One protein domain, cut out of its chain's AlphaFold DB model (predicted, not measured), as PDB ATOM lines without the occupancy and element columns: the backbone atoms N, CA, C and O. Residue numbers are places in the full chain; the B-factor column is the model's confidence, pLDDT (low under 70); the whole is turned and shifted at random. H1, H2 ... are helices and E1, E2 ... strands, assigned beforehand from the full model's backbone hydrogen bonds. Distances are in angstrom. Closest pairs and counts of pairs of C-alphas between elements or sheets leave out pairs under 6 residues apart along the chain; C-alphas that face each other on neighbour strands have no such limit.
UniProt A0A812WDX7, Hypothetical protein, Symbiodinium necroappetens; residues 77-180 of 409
ATOM      1  N   SER A  77     147.047   1.444  17.337       92.19
ATOM      2  CA  SER A  77     147.483   2.828  17.543       92.19
ATOM      3  C   SER A  77     148.966   2.964  17.220       92.19
ATOM      4  O   SER A  77     149.760   2.044  17.457       92.19
ATOM      5  N   LEU A  78     149.340   4.106  16.656       91.38
ATOM      6  CA  LEU A  78     150.698   4.408  16.250       91.38
ATOM      7  C   LEU A  78     151.183   5.698  16.912       91.38
ATOM      8  O   LEU A  78     150.988   6.797  16.397       91.38
ATOM      9  N   ASP A  79     151.893   5.535  18.028       90.69
ATOM     10  CA  ASP A  79     152.542   6.641  18.736       90.69
ATOM     11  C   ASP A  79     153.862   7.006  18.046       90.69
ATOM     12  O   ASP A  79     154.876   6.293  18.164       90.69
ATOM     13  N   LEU A  80     153.857   8.122  17.315       88.69
ATOM     14  CA  LEU A  80     155.028   8.618  16.595       88.69
ATOM     15  C   LEU A  80     155.997   9.354  17.525       88.69
ATOM     16  O   LEU A  80     157.217   9.234  17.360       88.69
ATOM     17  N   LEU A  81     155.471  10.040  18.541       86.88
ATOM     18  CA  LEU A  81     156.244  10.608  19.643       86.88
ATOM     19  C   LEU A  81     155.748  10.040  20.983       86.88
ATOM     20  O   LEU A  81     154.589  10.233  21.335       86.88
ATOM     21  N   PRO A  82     156.605   9.340  21.750       81.44
ATOM     22  CA  PRO A  82     156.204   8.771  23.034       81.44
ATOM     23  C   PRO A  82     155.759   9.848  24.026       81.44
ATOM     24  O   PRO A  82     156.492  10.812  24.243       81.44
ATOM     25  N   GLY A  83     154.605   9.639  24.662       82.50
ATOM     26  CA  GLY A  83     154.066  10.548  25.677       82.50
ATOM     27  C   GLY A  83     153.422  11.815  25.116       82.50
ATOM     28  O   GLY A  83     153.151  12.727  25.890       82.50
ATOM     29  N   ASN A  84     153.201  11.881  23.800       87.69
ATOM     30  CA  ASN A  84     152.434  12.949  23.179       87.69
ATOM     31  C   ASN A  84     151.256  12.374  22.386       87.69
ATOM     32  O   ASN A  84     151.425  11.893  21.263       87.69
ATOM     33  N   ASP A  85     150.070  12.482  22.978       88.25
ATOM     34  CA  ASP A  85     148.816  11.982  22.415       88.25
ATOM     35  C   ASP A  85     148.445  12.706  21.109       88.25
ATOM     36  O   ASP A  85     147.856  12.106  20.212       88.25
ATOM     37  N   GLU A  86     148.865  13.965  20.939       90.81
ATOM     38  CA  GLU A  86     148.635  14.745  19.715       90.81
ATOM     39  C   GLU A  86     149.488  14.251  18.536       90.81
ATOM     40  O   GLU A  86     149.194  14.546  17.380       90.81
ATOM     41  N   CYS A  87     150.535  13.464  18.808       91.50
ATOM     42  CA  CYS A  87     151.383  12.834  17.798       91.50
ATOM     43  C   CYS A  87     151.163  11.313  17.733       91.50
ATOM     44  O   CYS A  87     152.103  10.529  17.536       91.50
ATOM     45  N   SER A  88     149.908  10.903  17.900       92.88
ATOM     46  CA  SER A  88     149.443   9.534  17.712       92.88
ATOM     47  C   SER A  88     148.473   9.452  16.531       92.88
ATOM     48  O   SER A  88     147.813  10.427  16.171       92.88
ATOM     49  N   LEU A  89     148.423   8.288  15.886       93.94
ATOM     50  CA  LEU A  89     147.439   7.974  14.852       93.94
ATOM     51  C   LEU A  89     146.669   6.731  15.279       93.94
ATOM     52  O   LEU A  89     147.282   5.701  15.563       93.94
ATOM     53  N   GLU A  90     145.342   6.808  15.277       93.44
ATOM     54  CA  GLU A  90     144.482   5.644  15.478       93.44
ATOM     55  C   GLU A  90     144.118   5.036  14.128       93.44
ATOM     56  O   GLU A  90     143.717   5.740  13.203       93.44
ATOM     57  N   ILE A  91     144.258   3.719  14.012       92.31
ATOM     58  CA  ILE A  91     143.906   2.961  12.818       92.31
ATOM     59  C   ILE A  91     142.819   1.956  13.194       92.31
ATOM     60  O   ILE A  91     142.995   1.172  14.127       92.31
ATOM     61  N   LYS A  92     141.712   1.981  12.449       89.62
ATOM     62  CA  LYS A  92     140.601   1.026  12.526       89.62
ATOM     63  C   LYS A  92     140.332   0.469  11.138       89.62
ATOM     64  O   LYS A  92     140.278   1.232  10.178       89.62
ATOM     65  N   GLU A  93     140.208  -0.846  11.014       85.44
ATOM     66  CA  GLU A  93     139.989  -1.533   9.733       85.44
ATOM     67  C   GLU A  93     140.990  -1.096   8.634       85.44
ATOM     68  O   GLU A  93     140.638  -0.884   7.471       85.44
ATOM     69  N   HIS A  94     142.267  -0.932   9.004       81.12
ATOM     70  CA  HIS A  94     143.366  -0.433   8.154       81.12
ATOM     71  C   HIS A  94     143.220   1.018   7.648       81.12
ATOM     72  O   HIS A  94     143.971   1.467   6.767       81.12
ATOM     73  N   GLN A  95     142.282   1.772   8.211       86.62
ATOM     74  CA  GLN A  95     142.044   3.175   7.909       86.62
ATOM     75  C   GLN A  95     142.365   4.042   9.122       86.62
ATOM     76  O   GLN A  95     141.976   3.752  10.246       86.62
ATOM     77  N   VAL A  96     143.093   5.122   8.880       89.19
ATOM     78  CA  VAL A  96     143.399   6.139   9.876       89.19
ATOM     79  C   VAL A  96     142.116   6.887  10.217       89.19
ATOM     80  O   VAL A  96     141.428   7.397   9.325       89.19
ATOM     81  N   ASP A  97     141.822   6.954  11.511       90.25
ATOM     82  CA  ASP A  97     140.743   7.751  12.065       90.25
ATOM     83  C   ASP A  97     140.993   9.237  11.786       90.25
ATOM     84  O   ASP A  97     142.075   9.771  12.043       90.25
ATOM     85  N   LEU A  98     139.981   9.919  11.258       88.06
ATOM     86  CA  LEU A  98     140.118  11.297  10.788       88.06
ATOM     87  C   LEU A  98     140.291  12.297  11.928       88.06
ATOM     88  O   LEU A  98     140.910  13.337  11.713       88.06
ATOM     89  N   ALA A  99     139.752  12.011  13.117       89.88
ATOM     90  CA  ALA A  99     139.946  12.875  14.272       89.88
ATOM     91  C   ALA A  99     141.400  12.781  14.742       89.88
ATOM     92  O   ALA A  99     142.044  13.817  14.900       89.88
ATOM     93  N   SER A 100     141.947  11.564  14.848       92.56
ATOM     94  CA  SER A 100     143.368  11.364  15.163       92.56
ATOM     95  C   SER A 100     144.286  11.987  14.102       92.56
ATOM     96  O   SER A 100     145.225  12.706  14.439       92.56
ATOM     97  N   LEU A 101     143.964  11.819  12.811       92.19
ATOM     98  CA  LEU A 101     144.726  12.414  11.714       92.19
ATOM     99  C   LEU A 101     144.685  13.939  11.768       92.19
ATOM    100  O   LEU A 101     145.715  14.577  11.575       92.19
ATOM    101  N   LYS A 102     143.518  14.536  12.022       91.81
ATOM    102  CA  LYS A 102     143.384  15.988  12.122       91.81
ATOM    103  C   LYS A 102     144.229  16.535  13.272       91.81
ATOM    104  O   LYS A 102     145.027  17.435  13.036       91.81
ATOM    105  N   THR A 103     144.116  15.952  14.465       94.12
ATOM    106  CA  THR A 103     144.935  16.330  15.628       94.12
ATOM    107  C   THR A 103     146.424  16.236  15.301       94.12
ATOM    108  O   THR A 103     147.169  17.185  15.531       94.12
ATOM    109  N   PHE A 104     146.847  15.145  14.660       94.81
ATOM    110  CA  PHE A 104     148.224  14.962  14.211       94.81
ATOM    111  C   PHE A 104     148.676  16.018  13.190       94.81
ATOM    112  O   PHE A 104     149.790  16.539  13.281       94.81
ATOM    113  N   LEU A 105     147.846  16.337  12.195       93.88
ATOM    114  CA  LEU A 105     148.164  17.324  11.160       93.88
ATOM    115  C   LEU A 105     148.247  18.743  11.725       93.88
ATOM    116  O   LEU A 105     149.106  19.512  11.286       93.88
ATOM    117  N   ASP A 106     147.377  19.075  12.676       93.50
ATOM    118  CA  ASP A 106     147.368  20.359  13.373       93.50
ATOM    119  C   ASP A 106     148.609  20.480  14.265       93.50
ATOM    120  O   ASP A 106     149.347  21.461  14.161       93.50
ATOM    121  N   TYR A 107     148.916  19.438  15.048       94.06
ATOM    122  CA  TYR A 107     150.118  19.383  15.878       94.06
ATOM    123  C   TYR A 107     151.383  19.513  15.029       94.06
ATOM    124  O   TYR A 107     152.191  20.410  15.244       94.06
ATOM    125  N   THR A 108     151.548  18.682  13.999       92.19
ATOM    126  CA  THR A 108     152.747  18.714  13.147       92.19
ATOM    127  C   THR A 108     152.827  19.942  12.240       92.19
ATOM    128  O   THR A 108     153.876  20.196  11.664       92.19
ATOM    129  N   GLY A 109     151.761  20.732  12.087       92.25
ATOM    130  CA  GLY A 109     151.729  21.843  11.129       92.25
ATOM    131  C   GLY A 109     151.658  21.382   9.666       92.25
ATOM    132  O   GLY A 109     151.947  22.147   8.743       92.25
ATOM    133  N   LEU A 110     151.261  20.130   9.426       91.69
ATOM    134  CA  LEU A 110     151.110  19.556   8.089       91.69
ATOM    135  C   LEU A 110     149.724  19.800   7.472       91.69
ATOM    136  O   LEU A 110     149.563  19.559   6.273       91.69
ATOM    137  N   ALA A 111     148.750  20.318   8.226       91.62
ATOM    138  CA  ALA A 111     147.375  20.541   7.762       91.62
ATOM    139  C   ALA A 111     147.301  21.313   6.429       91.62
ATOM    140  O   ALA A 111     146.720  20.847   5.448       91.62
ATOM    141  N   ALA A 112     147.999  22.448   6.319       88.56
ATOM    142  CA  ALA A 112     147.993  23.249   5.091       88.56
ATOM    143  C   ALA A 112     148.616  22.525   3.881       88.56
ATOM    144  O   ALA A 112     148.351  22.888   2.731       88.56
ATOM    145  N   ARG A 113     149.487  21.539   4.118       88.44
ATOM    146  CA  ARG A 113     150.097  20.709   3.070       88.44
ATOM    147  C   ARG A 113     149.202  19.538   2.696       88.44
ATOM    148  O   ARG A 113     149.157  19.179   1.523       88.44
ATOM    149  N   TRP A 114     148.467  18.992   3.658       86.44
ATOM    150  CA  TRP A 114     147.437  17.985   3.429       86.44
ATOM    151  C   TRP A 114     146.347  18.513   2.484       86.44
ATOM    152  O   TRP A 114     146.066  17.900   1.448       86.44
ATOM    153  N   GLU A 115     145.862  19.731   2.743       85.12
ATOM    154  CA  GLU A 115     144.859  20.430   1.921       85.12
ATOM    155  C   GLU A 115     145.335  20.797   0.509       85.12
ATOM    156  O   GLU A 115     144.537  20.989  -0.411       85.12
ATOM    157  N   ARG A 116     146.648  20.816   0.277       81.50
ATOM    158  CA  ARG A 116     147.245  21.020  -1.055       81.50
ATOM    159  C   ARG A 116     147.760  19.732  -1.692       81.50
ATOM    160  O   ARG A 116     148.223  19.758  -2.829       81.50
ATOM    161  N   SER A 117     147.699  18.610  -0.977       76.25
ATOM    162  CA  SER A 117     148.217  17.343  -1.477       76.25
ATOM    163  C   SER A 117     147.351  16.830  -2.628       76.25
ATOM    164  O   SER A 117     146.133  16.745  -2.516       76.25
ATOM    165  N   GLN A 118     148.003  16.431  -3.717       74.00
ATOM    166  CA  GLN A 118     147.369  15.751  -4.850       74.00
ATOM    167  C   GLN A 118     147.316  14.225  -4.656       74.00
ATOM    168  O   GLN A 118     147.063  13.491  -5.603       74.00
ATOM    169  N   LEU A 119     147.613  13.720  -3.448       66.44
ATOM    170  CA  LEU A 119     147.567  12.278  -3.172       66.44
ATOM    171  C   LEU A 119     146.135  11.739  -3.164       66.44
ATOM    172  O   LEU A 119     145.924  10.558  -3.415       66.44
ATOM    173  N   LEU A 120     145.174  12.603  -2.853       69.25
ATOM    174  CA  LEU A 120     143.759  12.294  -2.751       69.25
ATOM    175  C   LEU A 120     142.971  13.419  -3.414       69.25
ATOM    176  O   LEU A 120     143.361  14.587  -3.346       69.25
ATOM    177  N   THR A 121     141.841  13.072  -4.021       72.06
ATOM    178  CA  THR A 121     140.892  14.083  -4.498       72.06
ATOM    179  C   THR A 121     140.350  14.902  -3.315       72.06
ATOM    180  O   THR A 121     140.322  14.407  -2.182       72.06
ATOM    181  N   PRO A 122     139.878  16.145  -3.529       71.00
ATOM    182  CA  PRO A 122     139.252  16.936  -2.468       71.00
ATOM    183  C   PRO A 122     138.132  16.186  -1.740       71.00
ATOM    184  O   PRO A 122     138.089  16.222  -0.517       71.00
ATOM    185  N   ALA A 123     137.307  15.435  -2.478       68.50
ATOM    186  CA  ALA A 123     136.257  14.597  -1.908       68.50
ATOM    187  C   ALA A 123     136.823  13.486  -1.012       68.50
ATOM    188  O   ALA A 123     136.335  13.282   0.089       68.50
ATOM    189  N   GLN A 124     137.891  12.801  -1.434       67.25
ATOM    190  CA  GLN A 124     138.516  11.740  -0.636       67.25
ATOM    191  C   GLN A 124     139.189  12.243   0.643       67.25
ATOM    192  O   GLN A 124     139.296  11.491   1.605       67.25
ATOM    193  N   ARG A 125     139.636  13.503   0.670       66.75
ATOM    194  CA  ARG A 125     140.200  14.118   1.882       66.75
ATOM    195  C   ARG A 125     139.136  14.490   2.909       66.75
ATOM    196  O   ARG A 125     139.467  14.597   4.083       66.75
ATOM    197  N   SER A 126     137.889  14.667   2.472       65.56
ATOM    198  CA  SER A 126     136.742  14.986   3.324       65.56
ATOM    199  C   SER A 126     135.799  13.800   3.569       65.56
ATOM    200  O   SER A 126     134.792  13.962   4.259       65.56
ATOM    201  N   LEU A 127     136.100  12.611   3.029       61.25
ATOM    202  CA  LEU A 127     135.313  11.399   3.265       61.25
ATOM    203  C   LEU A 127     135.373  11.003   4.739       61.25
ATOM    204  O   LEU A 127     136.457  10.846   5.283       61.25
ATOM    205  N   HIS A 128     134.213  10.730   5.343       58.59
ATOM    206  CA  HIS A 128     134.098  10.185   6.703       58.59
ATOM    207  C   HIS A 128     134.607   8.741   6.844       58.59
ATOM    208  O   HIS A 128     134.787   8.259   7.958       58.59
ATOM    209  N   THR A 129     134.838   8.042   5.733       61.09
ATOM    210  CA  THR A 129     135.170   6.612   5.684       61.09
ATOM    211  C   THR A 129     136.661   6.329   5.892       61.09
ATOM    212  O   THR A 129     137.163   5.394   5.286       61.09
ATOM    213  N   GLY A 130     137.376   7.163   6.657       71.56
ATOM    214  CA  GLY A 130     138.803   6.995   6.956       71.56
ATOM    215  C   GLY A 130     139.741   7.054   5.737       71.56
ATOM    216  O   GLY A 130     139.332   7.034   4.576       71.56
ATOM    217  N   ILE A 131     141.048   7.149   5.990       82.69
ATOM    218  CA  ILE A 131     142.079   7.166   4.935       82.69
ATOM    219  C   ILE A 131     143.025   5.997   5.153       82.69
ATOM    220  O   ILE A 131     143.478   5.777   6.268       82.69
ATOM    221  N   ARG A 132     143.393   5.258   4.101       81.00
ATOM    222  CA  ARG A 132     144.344   4.143   4.242       81.00
ATOM    223  C   ARG A 132     145.660   4.602   4.874       81.00
ATOM    224  O   ARG A 132     146.235   5.608   4.447       81.00
ATOM    225  N   MET A 133     146.184   3.811   5.814       83.44
ATOM    226  CA  MET A 133     147.461   4.117   6.474       83.44
ATOM    227  C   MET A 133     148.604   4.297   5.473       83.44
ATOM    228  O   MET A 133     149.444   5.175   5.646       83.44
ATOM    229  N   SER A 134     148.620   3.521   4.388       74.25
ATOM    230  CA  SER A 134     149.630   3.646   3.336       74.25
ATOM    231  C   SER A 134     149.662   5.045   2.721       74.25
ATOM    232  O   SER A 134     150.732   5.624   2.550       74.25
ATOM    233  N   THR A 135     148.495   5.632   2.447       76.88
ATOM    234  CA  THR A 135     148.374   6.996   1.922       76.88
ATOM    235  C   THR A 135     148.881   8.027   2.926       76.88
ATOM    236  O   THR A 135     149.633   8.928   2.547       76.88
ATOM    237  N   VAL A 136     148.522   7.880   4.205       83.56
ATOM    238  CA  VAL A 136     148.993   8.771   5.278       83.56
ATOM    239  C   VAL A 136     150.507   8.652   5.464       83.56
ATOM    240  O   VAL A 136     151.193   9.668   5.536       83.56
ATOM    241  N   ALA A 137     151.058   7.439   5.444       80.75
ATOM    242  CA  ALA A 137     152.496   7.210   5.532       80.75
ATOM    243  C   ALA A 137     153.248   7.896   4.383       80.75
ATOM    244  O   ALA A 137     154.219   8.613   4.619       80.75
ATOM    245  N   TRP A 138     152.761   7.754   3.146       75.75
ATOM    246  CA  TRP A 138     153.341   8.431   1.983       75.75
ATOM    247  C   TRP A 138     153.270   9.950   2.072       75.75
ATOM    248  O   TRP A 138     154.218  10.636   1.683       75.75
ATOM    249  N   PHE A 139     152.162  10.483   2.582       80.44
ATOM    250  CA  PHE A 139     152.044  11.910   2.834       80.44
ATOM    251  C   PHE A 139     153.076  12.385   3.863       80.44
ATOM    252  O   PHE A 139     153.783  13.359   3.599       80.44
ATOM    253  N   ILE A 140     153.215  11.671   4.984       84.38
ATOM    254  CA  ILE A 140     154.191  11.994   6.032       84.38
ATOM    255  C   ILE A 140     155.606  11.971   5.454       84.38
ATOM    256  O   ILE A 140     156.330  12.942   5.619       84.38
ATOM    257  N   PHE A 141     155.984  10.940   4.692       79.62
ATOM    258  CA  PHE A 141     157.324  10.845   4.097       79.62
ATOM    259  C   PHE A 141     157.657  11.956   3.096       79.62
ATOM    260  O   PHE A 141     158.831  12.195   2.821       79.62
ATOM    261  N   ARG A 142     156.649  12.654   2.559       78.31
ATOM    262  CA  ARG A 142     156.853  13.844   1.724       78.31
ATOM    263  C   ARG A 142     157.173  15.094   2.541       78.31
ATOM    264  O   ARG A 142     157.423  16.144   1.947       78.31
ATOM    265  N   ALA A 143     157.154  15.044   3.873       78.44
ATOM    266  CA  ALA A 143     157.592  16.165   4.687       78.44
ATOM    267  C   ALA A 143     159.103  16.428   4.533       78.44
ATOM    268  O   ALA A 143     159.880  15.474   4.465       78.44
ATOM    269  N   PRO A 144     159.550  17.697   4.424       79.25
ATOM    270  CA  PRO A 144     160.963  18.015   4.302       79.25
ATOM    271  C   PRO A 144     161.722  17.504   5.517       79.25
ATOM    272  O   PRO A 144     161.459  17.882   6.653       79.25
ATOM    273  N   PHE A 145     162.688  16.629   5.265       74.06
ATOM    274  CA  PHE A 145     163.380  15.876   6.306       74.06
ATOM    275  C   PHE A 145     164.094  16.772   7.332       74.06
ATOM    276  O   PHE A 145     164.187  16.422   8.508       74.06
ATOM    277  N   GLN A 146     164.608  17.916   6.870       78.50
ATOM    278  CA  GLN A 146     165.371  18.872   7.675       78.50
ATOM    279  C   GLN A 146     164.491  19.865   8.439       78.50
ATOM    280  O   GLN A 146     164.981  20.492   9.375       78.50
ATOM    281  N   GLU A 147     163.224  20.014   8.050       86.62
ATOM    282  CA  GLU A 147     162.315  20.925   8.736       86.62
ATOM    283  C   GLU A 147     161.987  20.404  10.132       86.62
ATOM    284  O   GLU A 147     162.009  19.197  10.418       86.62
ATOM    285  N   THR A 148     161.675  21.351  11.003       89.12
ATOM    286  CA  THR A 148     161.153  21.092  12.330       89.12
ATOM    287  C   THR A 148     159.678  21.455  12.379       89.12
ATOM    288  O   THR A 148     159.197  22.328  11.660       89.12
ATOM    289  N   PHE A 149     158.957  20.756  13.234       89.00
ATOM    290  CA  PHE A 149     157.668  21.185  13.753       89.00
ATOM    291  C   PHE A 149     157.819  21.386  15.265       89.00
ATOM    292  O   PHE A 149     158.945  21.305  15.756       89.00
ATOM    293  N   GLN A 150     156.721  21.717  15.951       82.25
ATOM    294  CA  GLN A 150     156.576  21.911  17.410       82.25
ATOM    295  C   GLN A 150     157.791  21.496  18.253       82.25
ATOM    296  O   GLN A 150     158.269  20.365  18.150       82.25
ATOM    297  N   ASP A 151     158.263  22.399  19.114       81.12
ATOM    298  CA  ASP A 151     159.399  22.157  20.017       81.12
ATOM    299  C   ASP A 151     160.698  21.734  19.298       81.12
ATOM    300  O   ASP A 151     161.487  20.937  19.805       81.12
ATOM    301  N   GLU A 152     160.914  22.250  18.082       84.31
ATOM    302  CA  GLU A 152     162.092  21.978  17.241       84.31
ATOM    303  C   GLU A 152     162.288  20.490  16.879       84.31
ATOM    304  O   GLU A 152     163.386  20.039  16.523       84.31
ATOM    305  N   ILE A 153     161.214  19.699  16.911       86.50
ATOM    306  CA  ILE A 153     161.266  18.287  16.546       86.50
ATOM    307  C   ILE A 153     161.398  18.162  15.028       86.50
ATOM    308  O   ILE A 153     160.541  18.594  14.265       86.50
ATOM    309  N   ARG A 154     162.469  17.512  14.564       86.69
ATOM    310  CA  ARG A 154     162.698  17.284  13.128       86.69
ATOM    311  C   ARG A 154     161.732  16.251  12.549       86.69
ATOM    312  O   ARG A 154     161.607  15.153  13.101       86.69
ATOM    313  N   TYR A 155     161.193  16.509  11.355       86.06
ATOM    314  CA  TYR A 155     160.429  15.509  10.587       86.06
ATOM    315  C   TYR A 155     161.231  14.232  10.312       86.06
ATOM    316  O   TYR A 155     160.674  13.136  10.302       86.06
ATOM    317  N   ALA A 156     162.562  14.331  10.220       77.88
ATOM    318  CA  ALA A 156     163.457  13.176  10.198       77.88
ATOM    319  C   ALA A 156     163.184  12.154  11.315       77.88
ATOM    320  O   ALA A 156     163.201  10.942  11.082       77.88
ATOM    321  N   ARG A 157     162.939  12.631  12.541       86.06
ATOM    322  CA  ARG A 157     162.643  11.776  13.696       86.06
ATOM    323  C   ARG A 157     161.288  11.099  13.531       86.06
ATOM    324  O   ARG A 157     161.174   9.907  13.812       86.06
ATOM    325  N   LEU A 158     160.303  11.843  13.030       86.25
ATOM    326  CA  LEU A 158     158.954  11.358  12.755       86.25
ATOM    327  C   LEU A 158     158.966  10.230  11.716       86.25
ATOM    328  O   LEU A 158     158.396   9.171  11.953       86.25
ATOM    329  N   HIS A 159     159.698  10.408  10.611       82.94
ATOM    330  CA  HIS A 159     159.819   9.398   9.556       82.94
ATOM    331  C   HIS A 159     160.446   8.106  10.085       82.94
ATOM    332  O   HIS A 159     159.914   7.017   9.873       82.94
ATOM    333  N   LYS A 160     161.567   8.225  10.815       80.06
ATOM    334  CA  LYS A 160     162.249   7.074  11.424       80.06
ATOM    335  C   LYS A 160     161.326   6.332  12.389       80.06
ATOM    336  O   LYS A 160     161.294   5.103  12.381       80.06
ATOM    337  N   ARG A 161     160.561   7.067  13.201       84.62
ATOM    338  CA  ARG A 161     159.604   6.488  14.151       84.62
ATOM    339  C   ARG A 161     158.452   5.787  13.451       84.62
ATOM    340  O   ARG A 161     158.153   4.664  13.832       84.62
ATOM    341  N   LEU A 162     157.881   6.396  12.417       83.88
ATOM    342  CA  LEU A 162     156.824   5.790  11.615       83.88
ATOM    343  C   LEU A 162     157.269   4.439  11.043       83.88
ATOM    344  O   LEU A 162     156.613   3.429  11.281       83.88
ATOM    345  N   ILE A 163     158.424   4.402  10.372       77.06
ATOM    346  CA  ILE A 163     158.981   3.167   9.798       77.06
ATOM    347  C   ILE A 163     159.203   2.120  10.890       77.06
ATOM    348  O   ILE A 163     158.764   0.979  10.762       77.06
ATOM    349  N   HIS A 164     159.863   2.511  11.980       77.88
ATOM    350  CA  HIS A 164     160.187   1.601  13.070       77.88
ATOM    351  C   HIS A 164     158.934   1.008  13.727       77.88
ATOM    352  O   HIS A 164     158.887  -0.192  13.981       77.88
ATOM    353  N   ARG A 165     157.905   1.828  13.975       82.56
ATOM    354  CA  ARG A 165     156.649   1.380  14.583       82.56
ATOM    355  C   ARG A 165     155.869   0.449  13.667       82.56
ATOM    356  O   ARG A 165     155.423  -0.593  14.133       82.56
ATOM    357  N   LEU A 166     155.752   0.782  12.381       79.56
ATOM    358  CA  LEU A 166     155.091  -0.091  11.408       79.56
ATOM    359  C   LEU A 166     155.810  -1.441  11.294       79.56
ATOM    360  O   LEU A 166     155.154  -2.476  11.296       79.56
ATOM    361  N   ALA A 167     157.146  -1.445  11.276       73.69
ATOM    362  CA  ALA A 167     157.927  -2.680  11.250       73.69
ATOM    363  C   ALA A 167     157.713  -3.532  12.513       73.69
ATOM    364  O   ALA A 167     157.465  -4.729  12.403       73.69
ATOM    365  N   GLN A 168     157.741  -2.920  13.703       78.00
ATOM    366  CA  GLN A 168     157.472  -3.620  14.965       78.00
ATOM    367  C   GLN A 168     156.061  -4.212  15.015       78.00
ATOM    368  O   GLN A 168     155.881  -5.342  15.467       78.00
ATOM    369  N   LEU A 169     155.060  -3.454  14.561       77.88
ATOM    370  CA  LEU A 169     153.676  -3.919  14.502       77.88
ATOM    371  C   LEU A 169     153.525  -5.080  13.523       77.88
ATOM    372  O   LEU A 169     152.874  -6.065  13.863       77.88
ATOM    373  N   ALA A 170     154.161  -4.992  12.355       70.38
ATOM    374  CA  ALA A 170     154.142  -6.063  11.371       70.38
ATOM    375  C   ALA A 170     154.817  -7.331  11.896       70.38
ATOM    376  O   ALA A 170     154.238  -8.409  11.820       70.38
ATOM    377  N   GLU A 171     155.997  -7.212  12.504       71.00
ATOM    378  CA  GLU A 171     156.700  -8.347  13.104       71.00
ATOM    379  C   GLU A 171     155.865  -8.996  14.215       71.00
ATOM    380  O   GLU A 171     155.724 -10.219  14.260       71.00
ATOM    381  N   HIS A 172     155.253  -8.189  15.085       71.31
ATOM    382  CA  HIS A 172     154.403  -8.699  16.154       71.31
ATOM    383  C   HIS A 172     153.151  -9.401  15.612       71.31
ATOM    384  O   HIS A 172     152.820 -10.505  16.049       71.31
ATOM    385  N   HIS A 173     152.471  -8.789  14.640       73.19
ATOM    386  CA  HIS A 173     151.273  -9.346  14.024       73.19
ATOM    387  C   HIS A 173     151.581 -10.634  13.259       73.19
ATOM    388  O   HIS A 173     150.948 -11.659  13.507       73.19
ATOM    389  N   MET A 174     152.607 -10.622  12.408       64.50
ATOM    390  CA  MET A 174     153.040 -11.799  11.665       64.50
ATOM    391  C   MET A 174     153.532 -12.912  12.583       64.50
ATOM    392  O   MET A 174     153.240 -14.068  12.314       64.50
ATOM    393  N   SER A 175     154.226 -12.599  13.680       61.97
ATOM    394  CA  SER A 175     154.620 -13.612  14.665       61.97
ATOM    395  C   SER A 175     153.395 -14.312  15.257       61.97
ATOM    396  O   SER A 175     153.372 -15.536  15.321       61.97
ATOM    397  N   ASN A 176     152.334 -13.571  15.588       61.19
ATOM    398  CA  ASN A 176     151.089 -14.154  16.098       61.19
ATOM    399  C   ASN A 176     150.348 -14.985  15.030       61.19
ATOM    400  O   ASN A 176     149.875 -16.082  15.322       61.19
ATOM    401  N   VAL A 177     150.278 -14.492  13.788       59.28
ATOM    402  CA  VAL A 177     149.620 -15.188  12.666       59.28
ATOM    403  C   VAL A 177     150.380 -16.458  12.274       59.28
ATOM    404  O   VAL A 177     149.773 -17.508  12.068       59.28
ATOM    405  N   LEU A 178     151.712 -16.394  12.210       51.34
ATOM    406  CA  LEU A 178     152.566 -17.533  11.883       51.34
ATOM    407  C   LEU A 178     152.637 -18.534  13.037       51.34
ATOM    408  O   LEU A 178     152.632 -19.732  12.794       51.34
ATOM    409  N   GLN A 179     152.636 -18.098  14.300       54.22
ATOM    410  CA  GLN A 179     152.583 -19.027  15.436       54.22
ATOM    411  C   GLN A 179     151.327 -19.898  15.431       54.22
ATOM    412  O   GLN A 179     151.413 -21.059  15.824       54.22
ATOM    413  N   ALA A 180     150.191 -19.376  14.961       54.69
ATOM    414  CA  ALA A 180     148.961 -20.152  14.836       54.69
ATOM    415  C   ALA A 180     149.027 -21.228  13.735       54.69
ATOM    416  O   ALA A 180     148.306 -22.220  13.812       54.69
TER     417      ALA A 180
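This is residues 77 to 180 of the 409 residues of the protein "Hypothetical protein" of Symbiodinium necroappetens (UniProt A0A812WDX7). A compact body of short elements and loops is built beside a small hairpin of two strands, E1 and E2, and one long helix, H5, runs past E1 and out of the body, its residues 170 to 180 sticking out as an arm. H1 packs beside E2, residues 158 to 169 of H5 run beside E1, H4 lies near the middle, and the short helices H2 and H3 sit on the winding stretch between H1 and H4, with H3 farthest out. The printed part has 104 residues, with two named strands and five named helices in the order E1, E2, H1, H2, H3, H4, H5; the sheet E1 - E2 is antiparallel and the class is mostly helix. The whole is compact, with a radius of gyration of the C-alphas of 14.1 A and spans of 44 by 33 by 21 A.

E1, residues 77 to 79, and E2, residues 88 to 92, form an antiparallel hairpin at 166 degrees; N 78 and O 89 are within hydrogen-bond range at 2.8 A, and N 89 and O 78 at 3.0 A. The closest C-alphas of E2 and H1, residues 98 to 108, are those of Leu 89 and Ser 100, 5.3 A apart. The closest C-alphas of E1 and H5, residues 155 to 180, are those of Leu 78 and Arg 165, 6.9 A apart. H4, residues 133 to 141, and H5 form a helical hairpin: they only just touch, with 3 pairs of C-alphas within 8 A, the closest being the C-alphas of Phe 141 and His 159 at 6.2 A, at a shallow tilt of 28 degrees, opposite ways; H5 touches H4 with residues 159 to 162 alone. H1 and H4 are apart. H2, residues 111 to 114, and H1 touch only at the corner, and only just, with 3 pairs within 8 A; their closest C-alphas are those of Leu 105 and Ala 111, 4.7 A apart. H2 and H4 are close but not clearly touching, with the C-alphas of Trp 114 and Phe 139 closest at 7.6 A. H3, residues 122 to 126, touches no helix. Residues 95 to 96 pair antiparallel with residues 91 to 92 of E2 and with residues 131 to 132. In H1, H3, H4 and H5 every O i to N i+4 pair is within hydrogen-bond range; H2 is too short for such a pair.

E1 begins at C-alpha 77, (147.483, 2.828, 17.543). E2 measures 13.3 A from first to last C-alpha, H1 14.8 A and H4 12.2 A. H5 measures 37.7 A, from C-alpha 155 at (160.429, 15.509, 10.587) to C-alpha 180 at (148.961, -20.152, 14.836).

The two C-alphas farthest apart are those of Ala 112 and Ala 180, 44.5 A. The printed part has no cut. The link from H4 to H5, residues 142 to 154, is long. Mean pLDDT of the printed part is 80.8; it is under 70 at residues 119 to 120, 123 to 129 and 174 to 180.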